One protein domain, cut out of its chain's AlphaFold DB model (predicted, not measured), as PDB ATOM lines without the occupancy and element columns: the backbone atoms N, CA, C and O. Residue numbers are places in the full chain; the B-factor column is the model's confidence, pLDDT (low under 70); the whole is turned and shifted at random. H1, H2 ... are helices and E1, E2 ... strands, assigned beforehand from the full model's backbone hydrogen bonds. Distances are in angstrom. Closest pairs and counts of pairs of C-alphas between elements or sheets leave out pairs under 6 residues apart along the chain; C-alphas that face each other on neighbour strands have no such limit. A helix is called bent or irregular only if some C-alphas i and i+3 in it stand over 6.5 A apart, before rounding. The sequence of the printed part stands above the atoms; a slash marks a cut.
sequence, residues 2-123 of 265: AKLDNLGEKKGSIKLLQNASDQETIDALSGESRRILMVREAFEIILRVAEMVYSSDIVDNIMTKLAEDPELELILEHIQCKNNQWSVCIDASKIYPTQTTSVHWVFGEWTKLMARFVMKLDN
ATOM      1  N   ALA A   2     -61.771 -19.322 -25.445       31.72
ATOM      2  CA  ALA A   2     -61.703 -18.780 -24.068       31.72
ATOM      3  C   ALA A   2     -60.487 -19.180 -23.177       31.72
ATOM      4  O   ALA A   2     -60.365 -18.700 -22.055       31.72
ATOM      5  N   LYS A   3     -59.583 -20.067 -23.628       28.52
ATOM      6  CA  LYS A   3     -58.378 -20.480 -22.866       28.52
ATOM      7  C   LYS A   3     -57.128 -19.637 -23.170       28.52
ATOM      8  O   LYS A   3     -56.186 -19.690 -22.389       28.52
ATOM      9  N   LEU A   4     -57.108 -18.897 -24.283       26.52
ATOM     10  CA  LEU A   4     -55.949 -18.095 -24.702       26.52
ATOM     11  C   LEU A   4     -55.956 -16.689 -24.080       26.52
ATOM     12  O   LEU A   4     -54.893 -16.221 -23.679       26.52
ATOM     13  N   ASP A   5     -57.131 -16.083 -23.878       32.16
ATOM     14  CA  ASP A   5     -57.256 -14.757 -23.240       32.16
ATOM     15  C   ASP A   5     -56.803 -14.775 -21.766       32.16
ATOM     16  O   ASP A   5     -56.082 -13.893 -21.307       32.16
ATOM     17  N   ASN A   6     -57.076 -15.876 -21.060       42.62
ATOM     18  CA  ASN A   6     -56.693 -16.087 -19.657       42.62
ATOM     19  C   ASN A   6     -55.162 -16.272 -19.463       42.62
ATOM     20  O   ASN A   6     -54.625 -16.090 -18.375       42.62
ATOM     21  N   LEU A   7     -54.431 -16.646 -20.521       36.44
ATOM     22  CA  LEU A   7     -52.963 -16.768 -20.510       36.44
ATOM     23  C   LEU A   7     -52.267 -15.427 -20.785       36.44
ATOM     24  O   LEU A   7     -51.164 -15.205 -20.282       36.44
ATOM     25  N   GLY A   8     -52.900 -14.543 -21.565       40.19
ATOM     26  CA  GLY A   8     -52.424 -13.183 -21.830       40.19
ATOM     27  C   GLY A   8     -52.490 -12.299 -20.587       40.19
ATOM     28  O   GLY A   8     -51.483 -11.692 -20.221       40.19
ATOM     29  N   GLU A   9     -53.623 -12.320 -19.879       49.50
ATOM     30  CA  GLU A   9     -53.798 -11.620 -18.597       49.50
ATOM     31  C   GLU A   9     -52.813 -12.131 -17.536       49.50
ATOM     32  O   GLU A   9     -52.122 -11.340 -16.899       49.50
ATOM     33  N   LYS A  10     -52.635 -13.457 -17.421       48.78
ATOM     34  CA  LYS A  10     -51.663 -14.056 -16.489       48.78
ATOM     35  C   LYS A  10     -50.216 -13.657 -16.779       48.78
ATOM     36  O   LYS A  10     -49.472 -13.378 -15.844       48.78
ATOM     37  N   LYS A  11     -49.796 -13.597 -18.049       47.56
ATOM     38  CA  LYS A  11     -48.447 -13.125 -18.421       47.56
ATOM     39  C   LYS A  11     -48.241 -11.637 -18.123       47.56
ATOM     40  O   LYS A  11     -47.127 -11.254 -17.771       47.56
ATOM     41  N   GLY A  12     -49.294 -10.823 -18.245       51.34
ATOM     42  CA  GLY A  12     -49.298  -9.425 -17.811       51.34
ATOM     43  C   GLY A  12     -49.069  -9.304 -16.304       51.34
ATOM     44  O   GLY A  12     -48.107  -8.665 -15.886       51.34
ATOM     45  N   SER A  13     -49.857 -10.018 -15.497       53.19
ATOM     46  CA  SER A  13     -49.743 -10.014 -14.031       53.19
ATOM     47  C   SER A  13     -48.391 -10.528 -13.518       53.19
ATOM     48  O   SER A  13     -47.859  -9.991 -12.551       53.19
ATOM     49  N   ILE A  14     -47.788 -11.518 -14.191       52.91
ATOM     50  CA  ILE A  14     -46.448 -12.047 -13.869       52.91
ATOM     51  C   ILE A  14     -45.355 -10.979 -14.050       52.91
ATOM     52  O   ILE A  14     -44.483 -10.844 -13.194       52.91
ATOM     53  N   LYS A  15     -45.402 -10.200 -15.140       54.44
ATOM     54  CA  LYS A  15     -44.436  -9.112 -15.378       54.44
ATOM     55  C   LYS A  15     -44.621  -7.939 -14.419       54.44
ATOM     56  O   LYS A  15     -43.634  -7.299 -14.063       54.44
ATOM     57  N   LEU A  16     -45.862  -7.663 -14.019       57.16
ATOM     58  CA  LEU A  16     -46.164  -6.633 -13.027       57.16
ATOM     59  C   LEU A  16     -45.638  -7.049 -11.648       57.16
ATOM     60  O   LEU A  16     -44.945  -6.262 -11.024       57.16
ATOM     61  N   LEU A  17     -45.825  -8.306 -11.227       57.28
ATOM     62  CA  LEU A  17     -45.277  -8.832  -9.964       57.28
ATOM     63  C   LEU A  17     -43.750  -8.709  -9.841       57.28
ATOM     64  O   LEU A  17     -43.243  -8.511  -8.744       57.28
ATOM     65  N   GLN A  18     -43.018  -8.825 -10.951       58.34
ATOM     66  CA  GLN A  18     -41.553  -8.752 -10.965       58.34
ATOM     67  C   GLN A  18     -41.002  -7.325 -10.857       58.34
ATOM     68  O   GLN A  18     -39.867  -7.154 -10.423       58.34
ATOM     69  N   ASN A  19     -41.788  -6.318 -11.249       60.25
ATOM     70  CA  ASN A  19     -41.352  -4.919 -11.327       60.25
ATOM     71  C   ASN A  19     -42.196  -3.966 -10.461       60.25
ATOM     72  O   ASN A  19     -41.962  -2.757 -10.488       60.25
ATOM     73  N   ALA A  20     -43.174  -4.493  -9.713       60.50
ATOM     74  CA  ALA A  20     -44.071  -3.728  -8.853       60.50
ATOM     75  C   ALA A  20     -43.281  -3.041  -7.739       60.50
ATOM     76  O   ALA A  20     -42.989  -3.624  -6.698       60.50
ATOM     77  N   SER A  21     -42.928  -1.786  -7.985       68.00
ATOM     78  CA  SER A  21     -42.247  -0.914  -7.030       68.00
ATOM     79  C   SER A  21     -43.079   0.329  -6.720       68.00
ATOM     80  O   SER A  21     -43.051   0.808  -5.588       68.00
ATOM     81  N   ASP A  22     -43.886   0.797  -7.675       78.69
ATOM     82  CA  ASP A  22     -44.855   1.872  -7.482       78.69
ATOM     83  C   ASP A  22     -46.246   1.361  -7.058       78.69
ATOM     84  O   ASP A  22     -46.599   0.188  -7.225       78.69
ATOM     85  N   GLN A  23     -47.031   2.261  -6.459       80.12
ATOM     86  CA  GLN A  23     -48.359   1.946  -5.930       80.12
ATOM     87  C   GLN A  23     -49.366   1.629  -7.044       80.12
ATOM     88  O   GLN A  23     -50.197   0.742  -6.877       80.12
ATOM     89  N   GLU A  24     -49.263   2.296  -8.196       77.88
ATOM     90  CA  GLU A  24     -50.165   2.089  -9.335       77.88
ATOM     91  C   GLU A  24     -50.075   0.648  -9.863       77.88
ATOM     92  O   GLU A  24     -51.088  -0.005 -10.119       77.88
ATOM     93  N   THR A  25     -48.858   0.106  -9.928       79.19
ATOM     94  CA  THR A  25     -48.609  -1.281 -10.312       79.19
ATOM     95  C   THR A  25     -49.144  -2.257  -9.269       79.19
ATOM     96  O   THR A  25     -49.725  -3.274  -9.644       79.19
ATOM     97  N   ILE A  26     -48.983  -1.967  -7.970       80.12
ATOM     98  CA  ILE A  26     -49.525  -2.810  -6.891       80.12
ATOM     99  C   ILE A  26     -51.054  -2.851  -6.951       80.12
ATOM    100  O   ILE A  26     -51.645  -3.929  -6.857       80.12
ATOM    101  N   ASP A  27     -51.696  -1.703  -7.144       81.88
ATOM    102  CA  ASP A  27     -53.153  -1.587  -7.172       81.88
ATOM    103  C   ASP A  27     -53.764  -2.321  -8.377       81.88
ATOM    104  O   ASP A  27     -54.856  -2.884  -8.270       81.88
ATOM    105  N   ALA A  28     -53.029  -2.397  -9.494       81.19
ATOM    106  CA  ALA A  28     -53.418  -3.146 -10.689       81.19
ATOM    107  C   ALA A  28     -53.350  -4.681 -10.526       81.19
ATOM    108  O   ALA A  28     -53.906  -5.418 -11.347       81.19
ATOM    109  N   LEU A  29     -52.678  -5.195  -9.489       80.25
ATOM    110  CA  LEU A  29     -52.580  -6.632  -9.233       80.25
ATOM    111  C   LEU A  29     -53.881  -7.212  -8.654       80.25
ATOM    112  O   LEU A  29     -54.620  -6.562  -7.911       80.25
ATOM    113  N   SER A  30     -54.123  -8.504  -8.913       82.12
ATOM    114  CA  SER A  30     -55.169  -9.247  -8.201       82.12
ATOM    115  C   SER A  30     -54.856  -9.319  -6.700       82.12
ATOM    116  O   SER A  30     -53.689  -9.327  -6.312       82.12
ATOM    117  N   GLY A  31     -55.879  -9.438  -5.845       83.19
ATOM    118  CA  GLY A  31     -55.665  -9.545  -4.392       83.19
ATOM    119  C   GLY A  31     -54.749 -10.712  -4.005       83.19
ATOM    120  O   GLY A  31     -53.895 -10.586  -3.139       83.19
ATOM    121  N   GLU A  32     -54.851 -11.833  -4.717       80.44
ATOM    122  CA  GLU A  32     -53.950 -12.976  -4.555       80.44
ATOM    123  C   GLU A  32     -52.489 -12.652  -4.899       80.44
ATOM    124  O   GLU A  32     -51.576 -13.013  -4.156       80.44
ATOM    125  N   SER A  33     -52.267 -11.935  -6.002       80.31
ATOM    126  CA  SER A  33     -50.930 -11.510  -6.427       80.31
ATOM    127  C   SER A  33     -50.340 -10.498  -5.442       80.31
ATOM    128  O   SER A  33     -49.176 -10.619  -5.062       80.31
ATOM    129  N   ARG A  34     -51.152  -9.548  -4.953       85.81
ATOM    130  CA  ARG A  34     -50.731  -8.588  -3.921       85.81
ATOM    131  C   ARG A  34     -50.300  -9.273  -2.633       85.81
ATOM    132  O   ARG A  34     -49.302  -8.867  -2.058       85.81
ATOM    133  N   ARG A  35     -50.991 -10.335  -2.207       86.88
ATOM    134  CA  ARG A  35     -50.607 -11.112  -1.016       86.88
ATOM    135  C   ARG A  35     -49.246 -11.786  -1.152       86.88
ATOM    136  O   ARG A  35     -48.464 -11.760  -0.206       86.88
ATOM    137  N   ILE A  36     -48.958 -12.372  -2.317       84.06
ATOM    138  CA  ILE A  36     -47.650 -12.987  -2.593       84.06
ATOM    139  C   ILE A  36     -46.555 -11.916  -2.643       84.06
ATOM    140  O   ILE A  36     -45.486 -12.104  -2.067       84.06
ATOM    141  N   LEU A  37     -46.823 -10.780  -3.292       85.69
ATOM    142  CA  LEU A  37     -45.882  -9.664  -3.322       85.69
ATOM    143  C   LEU A  37     -45.617  -9.119  -1.910       85.69
ATOM    144  O   LEU A  37     -44.461  -8.944  -1.543       85.69
ATOM    145  N   MET A  38     -46.670  -8.930  -1.110       91.56
ATOM    146  CA  MET A  38     -46.582  -8.434   0.263       91.56
ATOM    147  C   MET A  38     -45.697  -9.333   1.122       91.56
ATOM    148  O   MET A  38     -44.772  -8.836   1.754       91.56
ATOM    149  N   VAL A  39     -45.925 -10.652   1.124       91.00
ATOM    150  CA  VAL A  39     -45.131 -11.559   1.970       91.00
ATOM    151  C   VAL A  39     -43.672 -11.658   1.504       91.00
ATOM    152  O   VAL A  39     -42.761 -11.770   2.323       91.00
ATOM    153  N   ARG A  40     -43.424 -11.522   0.197       89.06
ATOM    154  CA  ARG A  40     -42.071 -11.401  -0.356       89.06
ATOM    155  C   ARG A  40     -41.375 -10.129   0.113       89.06
ATOM    156  O   ARG A  40     -40.241 -10.198   0.572       89.06
ATOM    157  N   GLU A  41     -42.037  -8.979   0.008       91.00
ATOM    158  CA  GLU A  41     -41.486  -7.712   0.493       91.00
ATOM    159  C   GLU A  41     -41.271  -7.737   2.010       91.00
ATOM    160  O   GLU A  41     -40.251  -7.249   2.494       91.00
ATOM    161  N   ALA A  42     -42.178  -8.369   2.757       94.62
ATOM    162  CA  ALA A  42     -42.027  -8.586   4.188       94.62
ATOM    163  C   ALA A  42     -40.745  -9.378   4.499       94.62
ATOM    164  O   ALA A  42     -39.956  -8.964   5.347       94.62
ATOM    165  N   PHE A  43     -40.483 -10.472   3.773       94.94
ATOM    166  CA  PHE A  43     -39.257 -11.250   3.957       94.94
ATOM    167  C   PHE A  43     -37.985 -10.492   3.537       94.94
ATOM    168  O   PHE A  43     -36.966 -10.589   4.213       94.94
ATOM    169  N   GLU A  44     -38.029  -9.677   2.481       92.00
ATOM    170  CA  GLU A  44     -36.889  -8.811   2.139       92.00
ATOM    171  C   GLU A  44     -36.570  -7.799   3.237       92.00
ATOM    172  O   GLU A  44     -35.402  -7.558   3.543       92.00
ATOM    173  N   ILE A  45     -37.599  -7.212   3.845       94.56
ATOM    174  CA  ILE A  45     -37.416  -6.315   4.983       94.56
ATOM    175  C   ILE A  45     -36.844  -7.089   6.178       94.56
ATOM    176  O   ILE A  45     -35.936  -6.578   6.828       94.56
ATOM    177  N   ILE A  46     -37.301  -8.321   6.441       96.19
ATOM    178  CA  ILE A  46     -36.717  -9.198   7.473       96.19
ATOM    179  C   ILE A  46     -35.218  -9.384   7.255       96.19
ATOM    180  O   ILE A  46     -34.457  -9.198   8.200       96.19
ATOM    181  N   LEU A  47     -34.793  -9.709   6.032       94.75
ATOM    182  CA  LEU A  47     -33.379  -9.906   5.708       94.75
ATOM    183  C   LEU A  47     -32.563  -8.635   5.960       94.75
ATOM    184  O   LEU A  47     -31.562  -8.682   6.667       94.75
ATOM    185  N   ARG A  48     -33.035  -7.483   5.471       92.75
ATOM    186  CA  ARG A  48     -32.351  -6.195   5.678       92.75
ATOM    187  C   ARG A  48     -32.261  -5.821   7.151       92.75
ATOM    188  O   ARG A  48     -31.218  -5.380   7.615       92.75
ATOM    189  N   VAL A  49     -33.347  -5.997   7.901       95.56
ATOM    190  CA  VAL A  49     -33.363  -5.725   9.343       95.56
ATOM    191  C   VAL A  49     -32.447  -6.696  10.086       95.56
ATOM    192  O   VAL A  49     -31.773  -6.290  11.030       95.56
ATOM    193  N   ALA A  50     -32.370  -7.955   9.652       96.00
ATOM    194  CA  ALA A  50     -31.433  -8.910  10.214       96.00
ATOM    195  C   ALA A  50     -29.986  -8.471   9.962       96.00
ATOM    196  O   ALA A  50     -29.211  -8.434  10.902       96.00
ATOM    197  N   GLU A  51     -29.635  -8.032   8.755       93.56
ATOM    198  CA  GLU A  51     -28.296  -7.504   8.441       93.56
ATOM    199  C   GLU A  51     -27.956  -6.197   9.189       93.56
ATOM    200  O   GLU A  51     -26.785  -5.859   9.350       93.56
ATOM    201  N   MET A  52     -28.959  -5.445   9.661       93.44
ATOM    202  CA  MET A  52     -28.747  -4.257  10.502       93.44
ATOM    203  C   MET A  52     -28.426  -4.597  11.961       93.44
ATOM    204  O   MET A  52     -27.781  -3.803  12.648       93.44
ATOM    205  N   VAL A  53     -28.949  -5.718  12.461       95.25
ATOM    206  CA  VAL A  53     -28.860  -6.106  13.877       95.25
ATOM    207  C   VAL A  53     -27.786  -7.167  14.095       95.25
ATOM    208  O   VAL A  53     -27.022  -7.079  15.050       95.25
ATOM    209  N   TYR A  54     -27.693  -8.122  13.177       94.62
ATOM    210  CA  TYR A  54     -26.741  -9.222  13.162       94.62
ATOM    211  C   TYR A  54     -25.692  -8.985  12.072       94.62
ATOM    212  O   TYR A  54     -25.952  -8.329  11.066       94.62
ATOM    213  N   SER A  55     -24.497  -9.556  12.230       92.00
ATOM    214  CA  SER A  55     -23.481  -9.511  11.169       92.00
ATOM    215  C   SER A  55     -23.955 -10.252   9.915       92.00
ATOM    216  O   SER A  55     -24.557 -11.322  10.040       92.00
ATOM    217  N   SER A  56     -23.588  -9.766   8.728       90.19
ATOM    218  CA  SER A  56     -23.913 -10.412   7.447       90.19
ATOM    219  C   SER A  56     -23.530 -11.897   7.406       90.19
ATOM    220  O   SER A  56     -24.333 -12.702   6.957       90.19
ATOM    221  N   ASP A  57     -22.396 -12.293   7.998       92.25
ATOM    222  CA  ASP A  57     -21.966 -13.701   8.070       92.25
ATOM    223  C   ASP A  57     -22.970 -14.610   8.808       92.25
ATOM    224  O   ASP A  57     -23.146 -15.780   8.461       92.25
ATOM    225  N   ILE A  58     -23.646 -14.085   9.839       93.56
ATOM    226  CA  ILE A  58     -24.688 -14.818  10.576       93.56
ATOM    227  C   ILE A  58     -25.905 -15.002   9.674       93.56
ATOM    228  O   ILE A  58     -26.418 -16.117   9.566       93.56
ATOM    229  N   VAL A  59     -26.345 -13.927   9.015       94.06
ATOM    230  CA  VAL A  59     -27.495 -13.956   8.105       94.06
ATOM    231  C   VAL A  59     -27.229 -14.916   6.944       94.06
ATOM    232  O   VAL A  59     -28.057 -15.786   6.676       94.06
ATOM    233  N   ASP A  60     -26.045 -14.843   6.337       92.56
ATOM    234  CA  ASP A  60     -25.596 -15.737   5.268       92.56
ATOM    235  C   ASP A  60     -25.614 -17.200   5.711       92.56
ATOM    236  O   ASP A  60     -26.225 -18.036   5.050       92.56
ATOM    237  N   ASN A  61     -25.027 -17.518   6.867       94.12
ATOM    238  CA  ASN A  61     -25.014 -18.882   7.399       94.12
ATOM    239  C   ASN A  61     -26.430 -19.423   7.663       94.12
ATOM    240  O   ASN A  61     -26.713 -20.597   7.409       94.12
ATOM    241  N   ILE A  62     -27.334 -18.584   8.178       95.19
ATOM    242  CA  ILE A  62     -28.737 -18.960   8.386       95.19
ATOM    243  C   ILE A  62     -29.406 -19.252   7.045       95.19
ATOM    244  O   ILE A  62     -30.050 -20.293   6.908       95.19
ATOM    245  N   MET A  63     -29.227 -18.378   6.056       93.50
ATOM    246  CA  MET A  63     -29.817 -18.537   4.732       93.50
ATOM    247  C   MET A  63     -29.264 -19.749   3.985       93.50
ATOM    248  O   MET A  63     -30.043 -20.488   3.392       93.50
ATOM    249  N   THR A  64     -27.961 -20.026   4.073       90.69
ATOM    250  CA  THR A  64     -27.363 -21.250   3.517       90.69
ATOM    251  C   THR A  64     -27.980 -22.498   4.144       90.69
ATOM    252  O   THR A  64     -28.374 -23.406   3.422       90.69
ATOM    253  N   LYS A  65     -28.162 -22.528   5.470       92.31
ATOM    254  CA  LYS A  65     -28.820 -23.657   6.153       92.31
ATOM    255  C   LYS A  65     -30.290 -23.807   5.781       92.31
ATOM    256  O   LYS A  65     -30.795 -24.921   5.749       92.31
ATOM    257  N   LEU A  66     -30.999 -22.698   5.570       92.25
ATOM    258  CA  LEU A  66     -32.380 -22.744   5.095       92.25
ATOM    259  C   LEU A  66     -32.448 -23.219   3.648       92.25
ATOM    260  O   LEU A  66     -33.385 -23.925   3.321       92.25
ATOM    261  N   ALA A  67     -31.462 -22.893   2.810       87.38
ATOM    262  CA  ALA A  67     -31.408 -23.338   1.417       87.38
ATOM    263  C   ALA A  67     -31.283 -24.866   1.263       87.38
ATOM    264  O   ALA A  67     -31.634 -25.413   0.222       87.38
ATOM    265  N   GLU A  68     -30.803 -25.551   2.302       88.81
ATOM    266  CA  GLU A  68     -30.700 -27.012   2.369       88.81
ATOM    267  C   GLU A  68     -31.984 -27.681   2.899       88.81
ATOM    268  O   GLU A  68     -32.053 -28.907   2.982       88.81
ATOM    269  N   ASP A  69     -32.997 -26.897   3.277       88.56
ATOM    270  CA  ASP A  69     -34.237 -27.385   3.874       88.56
ATOM    271  C   ASP A  69     -35.217 -27.883   2.794       88.56
ATOM    272  O   ASP A  69     -35.782 -27.071   2.051       88.56
ATOM    273  N   PRO A  70     -35.477 -29.202   2.701       85.50
ATOM    274  CA  PRO A  70     -36.339 -29.755   1.660       85.50
ATOM    275  C   PRO A  70     -37.797 -29.305   1.807       85.50
ATOM    276  O   PRO A  70     -38.548 -29.339   0.837       85.50
ATOM    277  N   GLU A  71     -38.218 -28.859   2.995       85.00
ATOM    278  CA  GLU A  71     -39.571 -28.337   3.191       85.00
ATOM    279  C   GLU A  71     -39.766 -26.937   2.597       85.00
ATOM    280  O   GLU A  71     -40.902 -26.496   2.460       85.00
ATOM    281  N   LEU A  72     -38.685 -26.236   2.238       84.44
ATOM    282  CA  LEU A  72     -38.725 -24.866   1.724       84.44
ATOM    283  C   LEU A  72     -38.371 -24.764   0.231       84.44
ATOM    284  O   LEU A  72     -38.349 -23.655  -0.306       84.44
ATOM    285  N   GLU A  73     -38.126 -25.894  -0.446       79.94
ATOM    286  CA  GLU A  73     -37.606 -25.973  -1.824       79.94
ATOM    287  C   GLU A  73     -38.330 -25.022  -2.792       79.94
ATOM    288  O   GLU A  73     -37.694 -24.234  -3.491       79.94
ATOM    289  N   LEU A  74     -39.666 -25.008  -2.751       75.75
ATOM    290  CA  LEU A  74     -40.494 -24.183  -3.635       75.75
ATOM    291  C   LEU A  74     -40.217 -22.675  -3.502       75.75
ATOM    292  O   LEU A  74     -40.277 -21.940  -4.485       75.75
ATOM    293  N   ILE A  75     -39.955 -22.194  -2.287       81.56
ATOM    294  CA  ILE A  75     -39.770 -20.763  -2.022       81.56
ATOM    295  C   ILE A  75     -38.306 -20.356  -2.165       81.56
ATOM    296  O   ILE A  75     -38.020 -19.247  -2.617       81.56
ATOM    297  N   LEU A  76     -37.376 -21.253  -1.840       81.94
ATOM    298  CA  LEU A  76     -35.940 -20.997  -1.941       81.94
ATOM    299  C   LEU A  76     -35.489 -20.708  -3.374       81.94
ATOM    300  O   LEU A  76     -34.591 -19.893  -3.570       81.94
ATOM    301  N   GLU A  77     -36.154 -21.275  -4.384       78.44
ATOM    302  CA  GLU A  77     -35.893 -20.940  -5.792       78.44
ATOM    303  C   GLU A  77     -36.105 -19.453  -6.127       78.44
ATOM    304  O   GLU A  77     -35.580 -18.950  -7.127       78.44
ATOM    305  N   HIS A  78     -36.881 -18.741  -5.309       80.62
ATOM    306  CA  HIS A  78     -37.143 -17.314  -5.454       80.62
ATOM    307  C   HIS A  78     -36.155 -16.442  -4.692       80.62
ATOM    308  O   HIS A  78     -36.270 -15.220  -4.735       80.62
ATOM    309  N   ILE A  79     -35.183 -17.026  -4.002       82.56
ATOM    310  CA  ILE A  79     -34.239 -16.304  -3.160       82.56
ATOM    311  C   ILE A  79     -32.857 -16.403  -3.791       82.56
ATOM    312  O   ILE A  79     -32.380 -17.477  -4.144       82.56
ATOM    313  N   GLN A  80     -32.213 -15.257  -3.983       83.62
ATOM    314  CA  GLN A  80     -30.922 -15.166  -4.652       83.62
ATOM    315  C   GLN A  80     -29.971 -14.317  -3.821       83.62
ATOM    316  O   GLN A  80     -30.299 -13.185  -3.465       83.62
ATOM    317  N   CYS A  81     -28.770 -14.837  -3.586       79.69
ATOM    318  CA  CYS A  81     -27.653 -14.036  -3.109       79.69
ATOM    319  C   CYS A  81     -26.895 -13.477  -4.321       79.69
ATOM    320  O   CYS A  81     -26.344 -14.232  -5.127       79.69
ATOM    321  N   LYS A  82     -26.904 -12.150  -4.488       79.12
ATOM    322  CA  LYS A  82     -26.127 -11.440  -5.516       79.12
ATOM    323  C   LYS A  82     -25.278 -10.381  -4.838       79.12
ATOM    324  O   LYS A  82     -25.806  -9.577  -4.084       79.12
ATOM    325  N   ASN A  83     -23.979 -10.359  -5.137       76.38
ATOM    326  CA  ASN A  83     -23.027  -9.408  -4.551       76.38
ATOM    327  C   ASN A  83     -23.059  -9.392  -3.007       76.38
ATOM    328  O   ASN A  83     -23.029  -8.321  -2.408       76.38
ATOM    329  N   ASN A  84     -23.142 -10.573  -2.383       75.06
ATOM    330  CA  ASN A  84     -23.273 -10.755  -0.930       75.06
ATOM    331  C   ASN A  84     -24.491 -10.041  -0.320       75.06
ATOM    332  O   ASN A  84     -24.436  -9.553   0.804       75.06
ATOM    333  N   GLN A  85     -25.580  -9.942  -1.083       77.81
ATOM    334  CA  GLN A  85     -26.859  -9.441  -0.598       77.81
ATOM    335  C   GLN A  85     -27.965 -10.405  -0.995       77.81
ATOM    336  O   GLN A  85     -28.103 -10.777  -2.169       77.81
ATOM    337  N   TRP A  86     -28.770 -10.797  -0.012       81.69
ATOM    338  CA  TRP A  86     -29.954 -11.602  -0.257       81.69
ATOM    339  C   TRP A  86     -31.069 -10.739  -0.834       81.69
ATOM    340  O   TRP A  86     -31.386  -9.654  -0.353       81.69
ATOM    341  N   SER A  87     -31.681 -11.244  -1.896       80.00
ATOM    342  CA  SER A  87     -32.799 -10.608  -2.577       80.00
ATOM    343  C   SER A  87     -33.832 -11.656  -2.948       80.00
ATOM    344  O   SER A  87     -33.497 -12.822  -3.179       80.00
ATOM    345  N   VAL A  88     -35.093 -11.246  -3.027       80.12
ATOM    346  CA  VAL A  88     -36.177 -12.136  -3.418       80.12
ATOM    347  C   VAL A  88     -36.613 -11.815  -4.843       80.12
ATOM    348  O   VAL A  88     -37.237 -10.789  -5.113       80.12
ATOM    349  N   CYS A  89     -36.336 -12.722  -5.770       72.94
ATOM    350  CA  CYS A  89     -36.765 -12.668  -7.158       72.94
ATOM    351  C   CYS A  89     -37.913 -13.661  -7.394       72.94
ATOM    352  O   CYS A  89     -37.692 -14.841  -7.675       72.94
ATOM    353  N   ILE A  90     -39.158 -13.179  -7.321       68.94
ATOM    354  CA  ILE A  90     -40.323 -14.000  -7.666       68.94
ATOM    355  C   ILE A  90     -40.318 -14.288  -9.170       68.94
ATOM    356  O   ILE A  90     -40.446 -13.398 -10.010       68.94
ATOM    357  N   ASP A  91     -40.256 -15.568  -9.514       66.69
ATOM    358  CA  ASP A  91     -40.610 -16.038 -10.844       66.69
ATOM    359  C   ASP A  91     -42.044 -16.555 -10.790       66.69
ATOM    360  O   ASP A  91     -42.305 -17.717 -10.478       66.69
ATOM    361  N   ALA A  92     -43.001 -15.673 -11.068       61.31
ATOM    362  CA  ALA A  92     -44.407 -16.040 -10.983       61.31
ATOM    363  C   ALA A  92     -44.800 -17.122 -12.014       61.31
ATOM    364  O   ALA A  92     -45.803 -17.804 -11.819       61.31
ATOM    365  N   SER A  93     -43.990 -17.383 -13.051       61.91
ATOM    366  CA  SER A  93     -44.214 -18.545 -13.925       61.91
ATOM    367  C   SER A  93     -44.006 -19.886 -13.206       61.91
ATOM    368  O   SER A  93     -44.647 -20.873 -13.569       61.91
ATOM    369  N   LYS A  94     -43.185 -19.898 -12.149       63.16
ATOM    370  CA  LYS A  94     -42.918 -21.059 -11.290       63.16
ATOM    371  C   LYS A  94     -43.828 -21.153 -10.067       63.16
ATOM    372  O   LYS A  94     -44.023 -22.250  -9.567       63.16
ATOM    373  N   ILE A  95     -44.398 -20.033  -9.608       60.34
ATOM    374  CA  ILE A  95     -45.363 -19.998  -8.487       60.34
ATOM    375  C   ILE A  95     -46.760 -20.460  -8.919       60.34
ATOM    376  O   ILE A  95     -47.495 -21.060  -8.135       60.34
ATOM    377  N   TYR A  96     -47.106 -20.256 -10.193       61.06
ATOM    378  CA  TYR A  96     -48.363 -20.718 -10.783       61.06
ATOM    379  C   TYR A  96     -48.174 -21.894 -11.763       61.06
ATOM    380  O   TYR A  96     -48.685 -21.821 -12.894       61.06
ATOM    381  N   PRO A  97     -47.467 -22.990 -11.410       49.53
ATOM    382  CA  PRO A  97     -47.321 -24.108 -12.316       49.53
ATOM    383  C   PRO A  97     -48.631 -24.893 -12.250       49.53
ATOM    384  O   PRO A  97     -48.849 -25.716 -11.370       49.53
ATOM    385  N   THR A  98     -49.526 -24.634 -13.201       46.66
ATOM    386  CA  THR A  98     -50.804 -25.345 -13.387       46.66
ATOM    387  C   THR A  98     -51.869 -25.104 -12.295       46.66
ATOM    388  O   THR A  98     -51.618 -24.546 -11.236       46.66
ATOM    389  N   GLN A  99     -53.129 -25.414 -12.613       50.03
ATOM    390  CA  GLN A  99     -54.348 -24.923 -11.943       50.03
ATOM    391  C   GLN A  99     -54.581 -25.405 -10.489       50.03
ATOM    392  O   GLN A  99     -55.665 -25.172  -9.961       50.03
ATOM    393  N   THR A 100     -53.627 -26.079  -9.843       51.38
ATOM    394  CA  THR A 100     -53.856 -26.800  -8.574       51.38
ATOM    395  C   THR A 100     -53.162 -26.209  -7.348       51.38
ATOM    396  O   THR A 100     -53.590 -26.508  -6.235       51.38
ATOM    397  N   THR A 101     -52.138 -25.366  -7.501       57.91
ATOM    398  CA  THR A 101     -51.472 -24.743  -6.345       57.91
ATOM    399  C   THR A 101     -52.236 -23.489  -5.935       57.91
ATOM    400  O   THR A 101     -52.297 -22.518  -6.691       57.91
ATOM    401  N   SER A 102     -52.862 -23.507  -4.756       66.19
ATOM    402  CA  SER A 102     -53.591 -22.337  -4.261       66.19
ATOM    403  C   SER A 102     -52.612 -21.282  -3.746       66.19
ATOM    404  O   SER A 102     -51.603 -21.593  -3.114       66.19
ATOM    405  N   VAL A 103     -52.931 -20.009  -3.971       69.31
ATOM    406  CA  VAL A 103     -52.163 -18.858  -3.462       69.31
ATOM    407  C   VAL A 103     -52.011 -18.906  -1.941       69.31
ATOM    408  O   VAL A 103     -50.992 -18.485  -1.400       69.31
ATOM    409  N   HIS A 104     -53.004 -19.466  -1.251       73.00
ATOM    410  CA  HIS A 104     -52.961 -19.670   0.190       73.00
ATOM    411  C   HIS A 104     -51.816 -20.601   0.607       73.00
ATOM    412  O   HIS A 104     -51.167 -20.355   1.620       73.00
ATOM    413  N   TRP A 105     -51.536 -21.633  -0.191       80.06
ATOM    414  CA  TRP A 105     -50.435 -22.553   0.069       80.06
ATOM    415  C   TRP A 105     -49.076 -21.864  -0.105       80.06
ATOM    416  O   TRP A 105     -48.260 -21.901   0.807       80.06
ATOM    417  N   VAL A 106     -48.879 -21.126  -1.205       81.62
ATOM    418  CA  VAL A 106     -47.649 -20.343  -1.450       81.62
ATOM    419  C   VAL A 106     -47.407 -19.325  -0.333       81.62
ATOM    420  O   VAL A 106     -46.294 -19.195   0.169       81.62
ATOM    421  N   PHE A 107     -48.456 -18.614   0.087       84.56
ATOM    422  CA  PHE A 107     -48.391 -17.685   1.212       84.56
ATOM    423  C   PHE A 107     -47.982 -18.388   2.518       84.56
ATOM    424  O   PHE A 107     -47.178 -17.861   3.289       84.56
ATOM    425  N   GLY A 108     -48.515 -19.589   2.756       86.38
ATOM    426  CA  GLY A 108     -48.144 -20.429   3.891       86.38
ATOM    427  C   GLY A 108     -46.661 -20.799   3.885       86.38
ATOM    428  O   GLY A 108     -46.006 -20.661   4.914       86.38
ATOM    429  N   GLU A 109     -46.105 -21.191   2.737       87.31
ATOM    430  CA  GLU A 109     -44.677 -21.519   2.616       87.31
ATOM    431  C   GLU A 109     -43.769 -20.310   2.885       87.31
ATOM    432  O   GLU A 109     -42.784 -20.423   3.614       87.31
ATOM    433  N   TRP A 110     -44.140 -19.119   2.403       89.88
ATOM    434  CA  TRP A 110     -43.431 -17.884   2.763       89.88
ATOM    435  C   TRP A 110     -43.477 -17.603   4.268       89.88
ATOM    436  O   TRP A 110     -42.458 -17.276   4.875       89.88
ATOM    437  N   THR A 111     -44.643 -17.775   4.889       90.06
ATOM    438  CA  THR A 111     -44.817 -17.569   6.335       90.06
ATOM    439  C   THR A 111     -43.962 -18.556   7.140       90.06
ATOM    440  O   THR A 111     -43.321 -18.166   8.117       90.06
ATOM    441  N   LYS A 112     -43.884 -19.822   6.703       90.81
ATOM    442  CA  LYS A 112     -43.003 -20.840   7.298       90.81
ATOM    443  C   LYS A 112     -41.532 -20.468   7.170       90.81
ATOM    444  O   LYS A 112     -40.811 -20.578   8.157       90.81
ATOM    445  N   LEU A 113     -41.091 -20.016   5.995       92.88
ATOM    446  CA  LEU A 113     -39.723 -19.542   5.787       92.88
ATOM    447  C   LEU A 113     -39.390 -18.397   6.751       92.88
ATOM    448  O   LEU A 113     -38.377 -18.464   7.442       92.88
ATOM    449  N   MET A 114     -40.253 -17.380   6.834       94.88
ATOM    450  CA  MET A 114     -40.064 -16.243   7.740       94.88
ATOM    451  C   MET A 114     -39.939 -16.706   9.198       94.88
ATOM    452  O   MET A 114     -39.028 -16.276   9.904       94.88
ATOM    453  N   ALA A 115     -40.812 -17.615   9.645       92.25
ATOM    454  CA  ALA A 115     -40.757 -18.173  10.993       92.25
ATOM    455  C   ALA A 115     -39.463 -18.971  11.233       92.25
ATOM    456  O   ALA A 115     -38.766 -18.723  12.216       92.25
ATOM    457  N   ARG A 116     -39.088 -19.877  10.316       92.88
ATOM    458  CA  ARG A 116     -37.855 -20.681  10.414       92.88
ATOM    459  C   ARG A 116     -36.595 -19.817  10.401       92.88
ATOM    460  O   ARG A 116     -35.640 -20.142  11.102       92.88
ATOM    461  N   PHE A 117     -36.590 -18.725   9.639       94.88
ATOM    462  CA  PHE A 117     -35.501 -17.750   9.644       94.88
ATOM    463  C   PHE A 117     -35.366 -17.083  11.009       94.88
ATOM    464  O   PHE A 117     -34.303 -17.154  11.621       94.88
ATOM    465  N   VAL A 118     -36.458 -16.519  11.528       94.12
ATOM    466  CA  VAL A 118     -36.472 -15.857  12.838       94.12
ATOM    467  C   VAL A 118     -36.077 -16.820  13.964       94.12
ATOM    468  O   VAL A 118     -35.329 -16.433  14.853       94.12
ATOM    469  N   MET A 119     -36.490 -18.089  13.899       92.12
ATOM    470  CA  MET A 119     -36.103 -19.130  14.867       92.12
ATOM    471  C   MET A 119     -34.603 -19.444  14.897       92.12
ATOM    472  O   MET A 119     -34.127 -20.030  15.868       92.12
ATOM    473  N   LYS A 120     -33.868 -19.130  13.826       94.00
ATOM    474  CA  LYS A 120     -32.418 -19.348  13.737       94.00
ATOM    475  C   LYS A 120     -31.606 -18.117  14.139       94.00
ATOM    476  O   LYS A 120     -30.386 -18.238  14.245       94.00
ATOM    477  N   LEU A 121     -32.247 -16.963  14.331       93.56
ATOM    478  CA  LEU A 121     -31.586 -15.761  14.834       93.56
ATOM    479  C   LEU A 121     -31.182 -15.949  16.297       93.56
ATOM    480  O   LEU A 121     -31.802 -16.720  17.033       93.56
ATOM    481  N   ASP A 122     -30.141 -15.228  16.711       90.06
ATOM    482  CA  ASP A 122     -29.750 -15.246  18.111       90.06
ATOM    483  C   ASP A 122     -30.840 -14.620  18.988       90.06
ATOM    484  O   ASP A 122     -31.476 -13.616  18.662       90.06
ATOM    485  N   ASN A 123     -31.086 -15.267  20.117       86.69
ATOM    486  CA  ASN A 123     -32.206 -14.959  20.974       86.69
ATOM    487  C   ASN A 123     -32.006 -13.650  21.745       86.69
ATOM    488  O   ASN A 123     -33.008 -13.000  22.051       86.69
TER     489      ASN A 123
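Overview. This is residues 2 to 123 of the 265 residues of an uncharacterized protein of Candidatus Lokiarchaeota archaeon (UniProt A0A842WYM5). Two long helices, H3 and H7, run side by side the same way as the core; along one side of this pair, H4 folds back from the end of H3, H5 packs on H7, and the small strand hairpin of E1 and E2 packs on H3 through E2. H1 and the short H6 meet near the other end, where residues 2 to 9, of which 5 to 9 belong to H1, stick out. The printed part has 122 residues, with seven named helices and two named strands in the order H1 H2 H3 H4 H5 E1 E2 H6 H7; the sheet, E1 - E2, is antiparallel and the class is mostly helix. It is compact, with a radius of gyration of the C-alphas of 15.4 A, yet elongated, spanning 53 by 31 by 23 A.

Arrangement. Start with H1, residues 5 to 19, and go on to H2, residues 23 to 27; they only just touch, with 3 pairs of C-alphas within 8 A, and only at the corner, closest at Leu 16 and Thr 25, 6.5 A. At H3, residues 31 to 53, you find that residues 33 to 37 alone only just touch residues 13 to 17 of H1, with 3 pairs within 8 A; the closest C-alphas are Leu 17 and Leu 37, 6.7 A. H4, residues 56 to 67, forms a helical hairpin with H3; they only just touch, with 3 pairs within 8 A, through residue 59 of H4 alone and residues 47 to 51 of H3 alone, closest at Glu 51 and Val 59, 6.5 A, opposite ways at a steep tilt of 42 degrees. Next come H5, residues 70 to 76, and the hairpin of E1, residues 79 to 82, and E2, residues 85 to 88, where N 80 and O 87 are within hydrogen-bond range at 2.9 A. The closest C-alphas of H3 and E2 are Glu 44 and Ser 87, 6.5 A. H6, residues 92 to 95, touches residues 14 to 18 of H1 alone, closest at Ile 14 and Ala 92, 5.3 A. Last, H7, residues 103 to 120, touches H3 the same way at a shallow tilt of 10 degrees, closest at Ile 36 and Phe 107, 6.1 A. With residues 106 to 113 alone H7 touches H5, closest at Ile 75 and Trp 110, 6.7 A. Every O i to N i+4 pair is within range in H2, H3, H4 and H7, 10 of 11 in H1 and 1 of 3 in H5, beside 2 of 4 O i to N i+3 pairs; H6 is too short for an i+4 pair.

Along the chain. Find C-alpha 5 at (-57.256, -14.757, -23.240); from there H1 runs 22.2 A. H3 runs 32.6 A from C-alpha 31 at (-55.665, -9.545, -4.392), and H4 runs 16.1 A. H5 is irregular, with C-alphas 71 and 74 8.0 A apart. H7 runs 26.2 A to C-alpha 120 at (-32.418, -19.348, 13.737).

Size, cuts and confidence. The C-alphas of Ala 2 and Asn 123 are the two farthest apart, 54.0 A. The printed part has no cut and no long link. Look for pLDDT under 70 at residues 2 to 21 and 90 to 103.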